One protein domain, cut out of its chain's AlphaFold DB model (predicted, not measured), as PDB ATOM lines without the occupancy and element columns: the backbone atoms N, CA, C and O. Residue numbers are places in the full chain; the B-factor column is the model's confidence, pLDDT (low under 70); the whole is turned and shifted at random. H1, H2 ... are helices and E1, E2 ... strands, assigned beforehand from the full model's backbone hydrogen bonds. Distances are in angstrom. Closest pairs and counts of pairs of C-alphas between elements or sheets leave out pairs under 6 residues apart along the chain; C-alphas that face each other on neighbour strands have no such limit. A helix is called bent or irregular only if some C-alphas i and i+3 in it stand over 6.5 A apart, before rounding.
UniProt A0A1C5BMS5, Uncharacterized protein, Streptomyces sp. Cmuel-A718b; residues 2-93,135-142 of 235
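This is residues 2 to 93 and 135 to 142 of the 235 residues of an uncharacterized protein of Streptomyces sp. Cmuel-A718b (UniProt A0A1C5BMS5). With little regular structure, the model is a long bent hairpin, E2 and E3, next to a small sheet, E1 - E4 - E5, with short H1 at one end and E6 out on a loop. The printed part has 100 residues, of which 39 are in named elements, 34 of these in strands, the class being mostly strand; along the chain they run H1 E1 E2 E3 E4 E5 E6, and both sheets are antiparallel. It is compact, radius of gyration of the C-alphas 14.2 A, spanning 39 by 36 by 26 A.

Start at H1, residues 3 to 7, its O i to N i+4 pair within hydrogen-bond range. Next, E1, residues 11 to 14, neighbours E4, residues 43 to 46, with N 11 and O 46 2.8 A apart. E4 and E5, residues 52 to 55, form a hairpin, with N 45 and O 54 2.9 A apart. E2, residues 19 to 27, and E3, residues 30 to 38, form another, with N 23 and O 34 2.8 A apart; E3 bends by 68 degrees at residue 35. E6, residues 72 to 75, pairs with no named strand.

Find C-alpha 3, beginning H1, at (144.007, 197.822, 181.272). E2 runs 24.1 A, E3 22.5 A. E6 ends at C-alpha 75, (157.210, 169.616, 175.780).

Residues 94 to 134 are cut out; C-alphas 93 and 135 are 21.2 A apart. E5 to E6 is a long link. Residues 68 to 73 and 136 to 142 have pLDDT under 70.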
ATOM      1  N   GLN A   2     145.230 202.323 181.298       81.69
ATOM      2  CA  GLN A   2     144.073 201.630 181.873       81.69
ATOM      3  C   GLN A   2     143.913 200.302 181.130       81.69
ATOM      4  O   GLN A   2     143.635 200.308 179.933       81.69
ATOM      5  N   ILE A   3     144.112 199.181 181.832       86.12
ATOM      6  CA  ILE A   3     144.007 197.822 181.272       86.12
ATOM      7  C   ILE A   3     142.697 197.623 180.484       86.12
ATOM      8  O   ILE A   3     142.771 197.139 179.356       86.12
ATOM      9  N   PRO A   4     141.519 198.079 180.966       90.06
ATOM     10  CA  PRO A   4     140.275 197.919 180.215       90.06
ATOM     11  C   PRO A   4     140.283 198.615 178.851       90.06
ATOM     12  O   PRO A   4     139.727 198.090 177.895       90.06
ATOM     13  N   GLY A   5     140.912 199.790 178.744       92.38
ATOM     14  CA  GLY A   5     141.000 200.519 177.476       92.38
ATOM     15  C   GLY A   5     141.901 199.813 176.467       92.38
ATOM     16  O   GLY A   5     141.581 199.777 175.285       92.38
ATOM     17  N   TYR A   6     142.993 199.207 176.941       93.31
ATOM     18  CA  TYR A   6     143.862 198.401 176.088       93.31
ATOM     19  C   TYR A   6     143.150 197.139 175.592       93.31
ATOM     20  O   TYR A   6     143.129 196.904 174.391       93.31
ATOM     21  N   LEU A   7     142.500 196.374 176.475       94.06
ATOM     22  CA  LEU A   7     141.780 195.161 176.071       94.06
ATOM     23  C   LEU A   7     140.660 195.455 175.064       94.06
ATOM     24  O   LEU A   7     140.538 194.743 174.078       94.06
ATOM     25  N   LYS A   8     139.919 196.556 175.250       94.31
ATOM     26  CA  LYS A   8     138.896 197.026 174.295       94.31
ATOM     27  C   LYS A   8     139.455 197.455 172.937       94.31
ATOM     28  O   LYS A   8     138.694 197.598 171.993       94.31
ATOM     29  N   SER A   9     140.757 197.724 172.845       95.12
ATOM     30  CA  SER A   9     141.405 198.046 171.569       95.12
ATOM     31  C   SER A   9     141.836 196.805 170.784       95.12
ATOM     32  O   SER A   9     142.210 196.931 169.620       95.12
ATOM     33  N   LEU A  10     141.813 195.627 171.415       97.44
ATOM     34  CA  LEU A  10     142.173 194.366 170.781       97.44
ATOM     35  C   LEU A  10     140.941 193.707 170.159       97.44
ATOM     36  O   LEU A  10     139.835 193.825 170.681       97.44
ATOM     37  N   THR A  11     141.156 192.966 169.080       98.12
ATOM     38  CA  THR A  11     140.101 192.244 168.365       98.12
ATOM     39  C   THR A  11     140.147 190.755 168.705       98.12
ATOM     40  O   THR A  11     141.195 190.138 168.503       98.12
ATOM     41  N   PRO A  12     139.054 190.150 169.200       97.38
ATOM     42  CA  PRO A  12     138.953 188.706 169.355       97.38
ATOM     43  C   PRO A  12     138.922 188.009 167.992       97.38
ATOM     44  O   PRO A  12     138.145 188.380 167.110       97.38
ATOM     45  N   VAL A  13     139.753 186.982 167.838       97.19
ATOM     46  CA  VAL A  13     139.798 186.090 166.670       97.19
ATOM     47  C   VAL A  13     140.138 184.664 167.111       97.19
ATOM     48  O   VAL A  13     140.613 184.443 168.226       97.19
ATOM     49  N   VAL A  14     139.936 183.702 166.215       96.12
ATOM     50  CA  VAL A  14     140.342 182.305 166.397       96.12
ATOM     51  C   VAL A  14     141.487 181.988 165.439       96.12
ATOM     52  O   VAL A  14     141.448 182.365 164.268       96.12
ATOM     53  N   LEU A  15     142.533 181.324 165.934       95.25
ATOM     54  CA  LEU A  15     143.667 180.924 165.102       95.25
ATOM     55  C   LEU A  15     143.255 179.849 164.089       95.25
ATOM     56  O   LEU A  15     142.633 178.861 164.453       95.25
ATOM     57  N   ARG A  16     143.663 180.003 162.827       92.50
ATOM     58  CA  ARG A  16     143.431 179.001 161.768       92.50
ATOM     59  C   ARG A  16     144.564 177.993 161.591       92.50
ATOM     60  O   ARG A  16     144.386 176.979 160.931       92.50
ATOM     61  N   ALA A  17     145.726 178.295 162.150       91.94
ATOM     62  CA  ALA A  17     146.907 177.455 162.101       91.94
ATOM     63  C   ALA A  17     147.566 177.435 163.476       91.94
ATOM     64  O   ALA A  17     147.387 178.360 164.276       91.94
ATOM     65  N   ASP A  18     148.347 176.389 163.719       93.62
ATOM     66  CA  ASP A  18     149.166 176.284 164.915       93.62
ATOM     67  C   ASP A  18     150.189 177.427 164.917       93.62
ATOM     68  O   ASP A  18     150.965 177.569 163.974       93.62
ATOM     69  N   ALA A  19     150.185 178.267 165.952       93.50
ATOM     70  CA  ALA A  19     150.971 179.497 165.981       93.50
ATOM     71  C   ALA A  19     152.011 179.487 167.102       93.50
ATOM     72  O   ALA A  19     151.683 179.255 168.268       93.50
ATOM     73  N   GLN A  20     153.261 179.807 166.768       94.19
ATOM     74  CA  GLN A  20     154.306 180.023 167.759       94.19
ATOM     75  C   GLN A  20     154.167 181.410 168.393       94.19
ATOM     76  O   GLN A  20     154.017 182.423 167.705       94.19
ATOM     77  N   VAL A  21     154.271 181.463 169.717       95.31
ATOM     78  CA  VAL A  21     154.173 182.686 170.521       95.31
ATOM     79  C   VAL A  21     155.139 182.639 171.702       95.31
ATOM     80  O   VAL A  21     155.556 181.570 172.150       95.31
ATOM     81  N   THR A  22     155.421 183.802 172.282       95.62
ATOM     82  CA  THR A  22     155.887 183.875 173.672       95.62
ATOM     83  C   THR A  22     154.665 183.956 174.583       95.62
ATOM     84  O   THR A  22     153.937 184.945 174.536       95.62
ATOM     85  N   ASN A  23     154.427 182.950 175.416       95.25
ATOM     86  CA  ASN A  23     153.364 182.965 176.420       95.25
ATOM     87  C   ASN A  23     153.945 183.326 177.793       95.25
ATOM     88  O   ASN A  23     155.150 183.191 178.022       95.25
ATOM     89  N   HIS A  24     153.092 183.805 178.694       95.00
ATOM     90  CA  HIS A  24     153.499 184.181 180.036       95.00
ATOM     91  C   HIS A  24     152.683 183.468 181.106       95.00
ATOM     92  O   HIS A  24     151.460 183.382 181.022       95.00
ATOM     93  N   GLY A  25     153.382 183.000 182.133       91.62
ATOM     94  CA  GLY A  25     152.808 182.543 183.389       91.62
ATOM     95  C   GLY A  25     153.084 183.541 184.509       91.62
ATOM     96  O   GLY A  25     153.715 184.583 184.313       91.62
ATOM     97  N   TYR A  26     152.626 183.205 185.709       89.75
ATOM     98  CA  TYR A  26     152.947 183.943 186.922       89.75
ATOM     99  C   TYR A  26     153.345 182.960 188.019       89.75
ATOM    100  O   TYR A  26     152.583 182.060 188.367       89.75
ATOM    101  N   SER A  27     154.547 183.120 188.563       90.44
ATOM    102  CA  SER A  27     155.083 182.244 189.606       90.44
ATOM    103  C   SER A  27     156.031 183.019 190.510       90.44
ATOM    104  O   SER A  27     156.736 183.909 190.040       90.44
ATOM    105  N   ALA A  28     156.059 182.686 191.803       89.56
ATOM    106  CA  ALA A  28     156.942 183.321 192.790       89.56
ATOM    107  C   ALA A  28     156.866 184.867 192.810       89.56
ATOM    108  O   ALA A  28     157.860 185.551 193.039       89.56
ATOM    109  N   GLY A  29     155.677 185.429 192.566       92.75
ATOM    110  CA  GLY A  29     155.461 186.877 192.594       92.75
ATOM    111  C   GLY A  29     155.949 187.622 191.345       92.75
ATOM    112  O   GLY A  29     156.127 188.836 191.398       92.75
ATOM    113  N   SER A  30     156.225 186.925 190.241       91.56
ATOM    114  CA  SER A  30     156.717 187.533 189.000       91.56
ATOM    115  C   SER A  30     156.151 186.853 187.755       91.56
ATOM    116  O   SER A  30     155.808 185.670 187.771       91.56
ATOM    117  N   ALA A  31     156.056 187.615 186.663       91.75
ATOM    118  CA  ALA A  31     155.700 187.079 185.354       91.75
ATOM    119  C   ALA A  31     156.874 186.277 184.771       91.75
ATOM    120  O   ALA A  31     158.022 186.720 184.834       91.75
ATOM    121  N   THR A  32     156.583 185.120 184.185       93.19
ATOM    122  CA  THR A  32     157.565 184.245 183.530       93.19
ATOM    123  C   THR A  32     157.227 184.119 182.055       93.19
ATOM    124  O   THR A  32     156.075 183.880 181.726       93.19
ATOM    125  N   ALA A  33     158.204 184.291 181.164       93.75
ATOM    126  CA  ALA A  33     158.017 184.142 179.721       93.75
ATOM    127  C   ALA A  33     158.545 182.782 179.247       93.75
ATOM    128  O   ALA A  33     159.610 182.348 179.690       93.75
ATOM    129  N   PHE A  34     157.831 182.130 178.335       92.31
ATOM    130  CA  PHE A  34     158.242 180.867 177.720       92.31
ATOM    131  C   PHE A  34     157.738 180.777 176.275       92.31
ATOM    132  O   PHE A  34     156.699 181.342 175.935       92.31
ATOM    133  N   GLN A  35     158.477 180.080 175.408       93.12
ATOM    134  CA  GLN A  35     158.015 179.831 174.041       93.12
ATOM    135  C   GLN A  35     156.925 178.761 174.055       93.12
ATOM    136  O   GLN A  35     157.013 177.779 174.795       93.12
ATOM    137  N   ALA A  36     155.894 178.951 173.243       93.19
ATOM    138  CA  ALA A  36     154.746 178.066 173.173       93.19
ATOM    139  C   ALA A  36     154.196 177.972 171.749       93.19
ATOM    140  O   ALA A  36     154.360 178.895 170.953       93.19
ATOM    141  N   VAL A  37     153.503 176.875 171.455       94.06
ATOM    142  CA  VAL A  37     152.656 176.721 170.270       94.06
ATOM    143  C   VAL A  37     151.205 176.712 170.731       94.06
ATOM    144  O   VAL A  37     150.829 175.927 171.604       94.06
ATOM    145  N   LEU A  38     150.400 177.608 170.169       94.56
ATOM    146  CA  LEU A  38     148.951 177.612 170.326       94.56
ATOM    147  C   LEU A  38     148.338 176.809 169.185       94.56
ATOM    148  O   LEU A  38     148.660 177.067 168.030       94.56
ATOM    149  N   GLN A  39     147.454 175.871 169.510       94.56
ATOM    150  CA  GLN A  39     146.739 175.071 168.521       94.56
ATOM    151  C   GLN A  39     145.794 175.944 167.677       94.56
ATOM    152  O   GLN A  39     145.186 176.891 168.197       94.56
ATOM    153  N   ALA A  40     145.616 175.601 166.401       93.38
ATOM    154  CA  ALA A  40     144.491 176.079 165.600       93.38
ATOM    155  C   ALA A  40     143.157 175.872 166.351       93.38
ATOM    156  O   ALA A  40     142.949 174.870 167.026       93.38
ATOM    157  N   GLY A  41     142.250 176.842 166.289       93.50
ATOM    158  CA  GLY A  41     141.047 176.882 167.126       93.50
ATOM    159  C   GLY A  41     141.232 177.643 168.445       93.50
ATOM    160  O   GLY A  41     140.252 177.962 169.113       93.50
ATOM    161  N   THR A  42     142.460 178.023 168.821       96.12
ATOM    162  CA  THR A  42     142.666 178.848 170.022       96.12
ATOM    163  C   THR A  42     142.154 180.275 169.805       96.12
ATOM    164  O   THR A  42     142.617 180.979 168.905       96.12
ATOM    165  N   ALA A  43     141.255 180.733 170.679       97.38
ATOM    166  CA  ALA A  43     140.796 182.119 170.716       97.38
ATOM    167  C   ALA A  43     141.853 183.059 171.330       97.38
ATOM    168  O   ALA A  43     142.376 182.817 172.429       97.38
ATOM    169  N   VAL A  44     142.146 184.157 170.634       98.19
ATOM    170  CA  VAL A  44     143.137 185.170 171.024       98.19
ATOM    171  C   VAL A  44     142.609 186.589 170.801       98.19
ATOM    172  O   VAL A  44     141.774 186.828 169.932       98.19
ATOM    173  N   LEU A  45     143.133 187.550 171.562       98.00
ATOM    174  CA  LEU A  45     142.958 188.976 171.296       98.00
ATOM    175  C   LEU A  45     144.153 189.502 170.502       98.00
ATOM    176  O   LEU A  45     145.301 189.347 170.932       98.00
ATOM    177  N   VAL A  46     143.883 190.147 169.373       98.19
ATOM    178  CA  VAL A  46     144.877 190.616 168.403       98.19
ATOM    179  C   VAL A  46     144.948 192.141 168.380       98.19
ATOM    180  O   VAL A  46     143.926 192.819 168.468       98.19
ATOM    181  N   ASP A  47     146.157 192.701 168.291       97.38
ATOM    182  CA  ASP A  47     146.343 194.151 168.147       97.38
ATOM    183  C   ASP A  47     146.221 194.635 166.695       97.38
ATOM    184  O   ASP A  47     146.098 193.859 165.752       97.38
ATOM    185  N   SER A  48     146.285 195.954 166.496       96.75
ATOM    186  CA  SER A  48     146.153 196.570 165.171       96.75
ATOM    187  C   SER A  48     147.277 196.226 164.198       96.75
ATOM    188  O   SER A  48     147.205 196.617 163.040       96.75
ATOM    189  N   ARG A  49     148.323 195.508 164.616       96.19
ATOM    190  CA  ARG A  49     149.357 194.988 163.713       96.19
ATOM    191  C   ARG A  49     149.181 193.501 163.418       96.19
ATOM    192  O   ARG A  49     150.084 192.912 162.833       96.19
ATOM    193  N   GLY A  50     148.066 192.895 163.823       95.12
ATOM    194  CA  GLY A  50     147.809 191.472 163.616       95.12
ATOM    195  C   GLY A  50     148.494 190.563 164.639       95.12
ATOM    196  O   GLY A  50     148.407 189.347 164.513       95.12
ATOM    197  N   MET A  51     149.149 191.111 165.671       96.88
ATOM    198  CA  MET A  51     149.852 190.293 166.662       96.88
ATOM    199  C   MET A  51     148.899 189.747 167.729       96.88
ATOM    200  O   MET A  51     148.207 190.547 168.368       96.88
ATOM    201  N   PRO A  52     148.922 188.435 168.035       97.62
ATOM    202  CA  PRO A  52     148.272 187.888 169.223       97.62
ATOM    203  C   PRO A  52     148.879 188.486 170.496       97.62
ATOM    204  O   PRO A  52     150.092 188.425 170.703       97.62
ATOM    205  N   ARG A  53     148.041 189.077 171.354       97.75
ATOM    206  CA  ARG A  53     148.453 189.767 172.592       97.75
ATOM    207  C   ARG A  53     147.927 189.132 173.857       97.75
ATOM    208  O   ARG A  53     148.530 189.334 174.907       97.75
ATOM    209  N   VAL A  54     146.819 188.407 173.776       97.56
ATOM    210  CA  VAL A  54     146.213 187.731 174.925       97.56
ATOM    211  C   VAL A  54     145.610 186.415 174.465       97.56
ATOM    212  O   VAL A  54     144.929 186.383 173.443       97.56
ATOM    213  N   ARG A  55     145.821 185.337 175.220       97.25
ATOM    214  CA  ARG A  55     145.054 184.097 175.050       97.25
ATOM    215  C   ARG A  55     143.725 184.236 175.784       97.25
ATOM    216  O   ARG A  55     143.731 184.416 177.001       97.25
ATOM    217  N   CYS A  56     142.601 184.127 175.079       95.75
ATOM    218  CA  CYS A  56     141.284 184.408 175.658       95.75
ATOM    219  C   CYS A  56     140.939 183.472 176.823       95.75
ATOM    220  O   CYS A  56     140.440 183.940 177.838       95.75
ATOM    221  N   ALA A  57     141.283 182.185 176.713       93.44
ATOM    222  CA  ALA A  57     140.916 181.171 177.705       93.44
ATOM    223  C   ALA A  57     141.432 181.455 179.130       93.44
ATOM    224  O   ALA A  57     140.814 181.040 180.100       93.44
ATOM    225  N   CYS A  58     142.570 182.144 179.272       90.44
ATOM    226  CA  CYS A  58     143.208 182.356 180.577       90.44
ATOM    227  C   CYS A  58     143.714 183.786 180.814       90.44
ATOM    228  O   CYS A  58     144.249 184.083 181.878       90.44
ATOM    229  N   GLY A  59     143.574 184.686 179.837       94.00
ATOM    230  CA  GLY A  59     144.023 186.074 179.949       94.00
ATOM    231  C   GLY A  59     145.545 186.256 179.915       94.00
ATOM    232  O   GLY A  59     146.027 187.364 180.156       94.00
ATOM    233  N   ASN A  60     146.312 185.204 179.610       95.25
ATOM    234  CA  ASN A  60     147.769 185.295 179.593       95.25
ATOM    235  C   ASN A  60     148.234 186.255 178.497       95.25
ATOM    236  O   ASN A  60     147.780 186.129 177.352       95.25
ATOM    237  N   PRO A  61     149.171 187.169 178.804       96.00
ATOM    238  CA  PRO A  61     149.752 188.011 177.783       96.00
ATOM    239  C   PRO A  61     150.606 187.169 176.831       96.00
ATOM    240  O   PRO A  61     151.351 186.274 177.237       96.00
ATOM    241  N   LEU A  62     150.508 187.500 175.552       97.12
ATOM    242  CA  LEU A  62     151.256 186.899 174.461       97.12
ATOM    243  C   LEU A  62     152.221 187.936 173.876       97.12
ATOM    244  O   LEU A  62     151.915 189.130 173.780       97.12
ATOM    245  N   GLY A  63     153.403 187.464 173.507       95.31
ATOM    246  CA  GLY A  63     154.429 188.217 172.804       95.31
ATOM    247  C   GLY A  63     154.825 187.537 171.492       95.31
ATOM    248  O   GLY A  63     154.453 186.381 171.260       95.31
ATOM    249  N   PRO A  64     155.604 188.233 170.645       94.69
ATOM    250  CA  PRO A  64     156.140 187.655 169.418       94.69
ATOM    251  C   PRO A  64     156.920 186.364 169.700       94.69
ATOM    252  O   PRO A  64     157.531 186.257 170.771       94.69
ATOM    253  N   PRO A  65     156.917 185.391 168.777       92.62
ATOM    254  CA  PRO A  65     157.766 184.217 168.905       92.62
ATOM    255  C   PRO A  65     159.245 184.616 168.901       92.62
ATOM    256  O   PRO A  65     159.651 185.573 168.237       92.62
ATOM    257  N   VAL A  66     160.055 183.861 169.635       88.81
ATOM    258  CA  VAL A  66     161.514 183.940 169.587       88.81
ATOM    259  C   VAL A  66     162.016 182.665 168.929       88.81
ATOM    260  O   VAL A  66     161.783 181.562 169.425       88.81
ATOM    261  N   VAL A  67     162.709 182.816 167.802       76.00
ATOM    262  CA  VAL A  67     163.331 181.691 167.102       76.00
ATOM    263  C   VAL A  67     164.549 181.247 167.907       76.00
ATOM    264  O   VAL A  67     165.475 182.027 168.121       76.00
ATOM    265  N   ALA A  68     164.533 180.003 168.384       68.50
ATOM    266  CA  ALA A  68     165.684 179.404 169.045       68.50
ATOM    267  C   ALA A  68     166.722 178.974 167.997       68.50
ATOM    268  O   ALA A  68     166.378 178.397 166.967       68.50
ATOM    269  N   GLU A  69     167.998 179.242 168.266       60.00
ATOM    270  CA  GLU A  69     169.101 178.738 167.448       60.00
ATOM    271  C   GLU A  69     169.372 177.266 167.809       60.00
ATOM    272  O   GLU A  69     169.630 176.946 168.968       60.00
ATOM    273  N   GLY A  70     169.322 176.361 166.825       64.12
ATOM    274  CA  GLY A  70     169.646 174.939 167.008       64.12
ATOM    275  C   GLY A  70     168.435 174.002 167.053       64.12
ATOM    276  O   GLY A  70     167.352 174.329 166.570       64.12
ATOM    277  N   LYS A  71     168.633 172.782 167.574       64.69
ATOM    278  CA  LYS A  71     167.545 171.805 167.742       64.69
ATOM    279  C   LYS A  71     166.563 172.332 168.790       64.69
ATOM    280  O   LYS A  71     166.972 172.890 169.803       64.69
ATOM    281  N   VAL A  72     165.273 172.128 168.556       69.75
ATOM    282  CA  VAL A  72     164.192 172.591 169.430       69.75
ATOM    283  C   VAL A  72     163.460 171.380 169.998       69.75
ATOM    284  O   VAL A  72     163.107 170.459 169.261       69.75
ATOM    285  N   ALA A  73     163.245 171.369 171.310       69.81
ATOM    286  CA  ALA A  73     162.467 170.355 172.002       69.81
ATOM    287  C   ALA A  73     161.072 170.901 172.327       69.81
ATOM    288  O   ALA A  73     160.925 171.976 172.905       69.81
ATOM    289  N   HIS A  74     160.037 170.138 171.984       74.31
ATOM    290  CA  HIS A  74     158.653 170.471 172.319       74.31
ATOM    291  C   HIS A  74     158.192 169.600 173.488       74.31
ATOM    292  O   HIS A  74     158.291 168.368 173.421       74.31
ATOM    293  N   ARG A  75     157.691 170.241 174.545       73.38
ATOM    294  CA  ARG A  75     157.210 169.616 175.780       73.38
ATOM    295  C   ARG A  75     155.729 169.930 175.983       73.38
ATOM    296  O   ARG A  75     155.292 171.049 175.747       73.38
ATOM    297  N   GLY A  76     154.987 168.954 176.490       77.75
ATOM    298  CA  GLY A  76     153.535 169.026 176.640       77.75
ATOM    299  C   GLY A  76     152.842 168.034 175.716       77.75
ATOM    300  O   GLY A  76     153.494 167.398 174.881       77.75
ATOM    301  N   GLU A  77     151.536 167.889 175.904       80.50
ATOM    302  CA  GLU A  77     150.713 167.018 175.071       80.50
ATOM    303  C   GLU A  77     150.659 167.567 173.641       80.50
ATOM    304  O   GLU A  77     150.602 168.785 173.434       80.50
ATOM    305  N   ARG A  78     150.723 166.672 172.652       87.25
ATOM    306  CA  ARG A  78     150.556 167.033 171.239       87.25
ATOM    307  C   ARG A  78     149.157 166.622 170.812       87.25
ATOM    308  O   ARG A  78     148.725 165.511 171.098       87.25
ATOM    309  N   TRP A  79     148.467 167.493 170.090       90.81
ATOM    310  CA  TRP A  79     147.157 167.169 169.530       90.81
ATOM    311  C   TRP A  79     147.277 166.350 168.234       90.81
ATOM    312  O   TRP A  79     148.304 166.409 167.544       90.81
ATOM    313  N   PRO A  80     146.224 165.598 167.856       90.44
ATOM    314  CA  PRO A  80     146.133 164.994 166.532       90.44
ATOM    315  C   PRO A  80     146.317 166.046 165.432       90.44
ATOM    316  O   PRO A  80     145.670 167.088 165.448       90.44
ATOM    317  N   GLY A  81     147.206 165.771 164.475       85.31
ATOM    318  CA  GLY A  81     147.509 166.697 163.380       85.31
ATOM    319  C   GLY A  81     148.576 167.750 163.693       85.31
ATOM    320  O   GLY A  81     148.889 168.540 162.807       85.31
ATOM    321  N   TYR A  82     149.172 167.740 164.892       87.38
ATOM    322  CA  TYR A  82     150.342 168.564 165.191       87.38
ATOM    323  C   TYR A  82     151.494 168.246 164.228       87.38
ATOM    324  O   TYR A  82     152.018 167.128 164.215       87.38
ATOM    325  N   ASP A  83     151.917 169.249 163.466       87.50
ATOM    326  CA  ASP A  83     153.048 169.161 162.549       87.50
ATOM    327  C   ASP A  83     153.976 170.367 162.759       87.50
ATOM    328  O   ASP A  83     153.589 171.498 162.443       87.50
ATOM    329  N   PRO A  84     155.211 170.166 163.259       83.88
ATOM    330  CA  PRO A  84     156.143 171.264 163.482       83.88
ATOM    331  C   PRO A  84     156.513 172.019 162.197       83.88
ATOM    332  O   PRO A  84     156.897 173.184 162.279       83.88
ATOM    333  N   ALA A  85     156.372 171.401 161.018       85.56
ATOM    334  CA  ALA A  85     156.606 172.062 159.735       85.56
ATOM    335  C   ALA A  85     155.460 173.002 159.314       85.56
ATOM    336  O   ALA A  85     155.651 173.823 158.416       85.56
ATOM    337  N   ARG A  86     154.285 172.902 159.953       86.81
ATOM    338  CA  ARG A  86     153.100 173.734 159.677       86.81
ATOM    339  C   ARG A  86     152.880 174.850 160.700       86.81
ATOM    340  O   ARG A  86     151.919 175.605 160.565       86.81
ATOM    341  N   ILE A  87     153.749 174.967 161.706       89.38
ATOM    342  CA  ILE A  87     153.654 176.024 162.716       89.38
ATOM    343  C   ILE A  87     153.977 177.375 162.077       89.38
ATOM    344  O   ILE A  87     155.018 177.544 161.444       89.38
ATOM    345  N   VAL A  88     153.108 178.359 162.301       91.25
ATOM    346  CA  VAL A  88     153.290 179.726 161.808       91.25
ATOM    347  C   VAL A  88     153.849 180.644 162.893       91.25
ATOM    348  O   VAL A  88     153.439 180.601 164.053       91.25
ATOM    349  N   ALA A  89     154.770 181.522 162.508       91.38
ATOM    350  CA  ALA A  89     155.208 182.646 163.324       91.38
ATOM    351  C   ALA A  89     154.546 183.918 162.789       91.38
ATOM    352  O   ALA A  89     154.753 184.288 161.634       91.38
ATOM    353  N   VAL A  90     153.730 184.578 163.612       91.12
ATOM    354  CA  VAL A  90     153.075 185.828 163.208       91.12
ATOM    355  C   VAL A  90     154.062 186.979 163.347       91.12
ATOM    356  O   VAL A  90     154.582 187.235 164.435       91.12
ATOM    357  N   GLU A  91     154.291 187.687 162.246       91.19
ATOM    358  CA  GLU A  91     155.077 188.915 162.230       91.19
ATOM    359  C   GLU A  91     154.167 190.146 162.318       91.19
ATOM    360  O   GLU A  91     153.079 190.163 161.736       91.19
ATOM    361  N   PRO A  92     154.595 191.211 163.018       93.00
ATOM    362  CA  PRO A  92     153.799 192.420 163.119       93.00
ATOM    363  C   PRO A  92     153.692 193.112 161.761       93.00
ATOM    364  O   PRO A  92     154.698 193.412 161.114       93.00
ATOM    365  N   GLY A  93     152.469 193.475 161.383       92.19
ATOM    366  CA  GLY A  93     152.206 194.291 160.207       92.19
ATOM    367  C   GLY A  93     152.979 195.614 160.226       92.19
ATOM    368  O   GLY A  93     153.128 196.276 161.260       92.19
ATOM    369  N   ALA A 135     141.462 177.632 151.881       82.44
ATOM    370  CA  ALA A 135     142.816 177.417 151.396       82.44
ATOM    371  C   ALA A 135     143.795 177.245 152.571       82.44
ATOM    372  O   ALA A 135     143.821 178.040 153.521       82.44
ATOM    373  N   ASP A 136     144.616 176.194 152.495       68.31
ATOM    374  CA  ASP A 136     145.697 175.956 153.446       68.31
ATOM    375  C   ASP A 136     146.678 177.139 153.401       68.31
ATOM    376  O   ASP A 136     147.190 177.499 152.341       68.31
ATOM    377  N   LEU A 137     147.014 177.709 154.564       65.56
ATOM    378  CA  LEU A 137     147.955 178.839 154.697       65.56
ATOM    379  C   LEU A 137     149.419 178.477 154.345       65.56
ATOM    380  O   LEU A 137     150.341 179.225 154.656       65.56
ATOM    381  N   LEU A 138     149.647 177.322 153.710       56.16
ATOM    382  CA  LEU A 138     150.957 176.771 153.353       56.16
ATOM    383  C   LEU A 138     151.511 177.303 152.021       56.16
ATOM    384  O   LEU A 138     152.535 176.815 151.540       56.16
ATOM    385  N   PHE A 139     150.876 178.310 151.423       40.88
ATOM    386  CA  PHE A 139     151.376 178.959 150.214       40.88
ATOM    387  C   PHE A 139     152.173 180.228 150.560       40.88
ATOM    388  O   PHE A 139     151.805 180.959 151.482       40.88
ATOM    389  N   PRO A 140     153.292 180.499 149.858       40.66
ATOM    390  CA  PRO A 140     154.181 181.609 150.189       40.66
ATOM    391  C   PRO A 140     153.426 182.937 150.084       40.66
ATOM    392  O   PRO A 140     152.607 183.107 149.180       40.66
ATOM    393  N   SER A 141     153.723 183.879 150.988       33.94
ATOM    394  CA  SER A 141     153.126 185.219 151.010       33.94
ATOM    395  C   SER A 141     152.973 185.809 149.599       33.94
ATOM    396  O   SER A 141     153.936 185.755 148.820       33.94
ATOM    397  N   PRO A 142     151.832 186.444 149.269       40.44
ATOM    398  CA  PRO A 142     151.684 187.206 148.036       40.44
ATOM    399  C   PRO A 142     152.608 188.431 148.110       40.44
ATOM    400  O   PRO A 142     152.255 189.491 148.613       40.44
TER     401      PRO A 142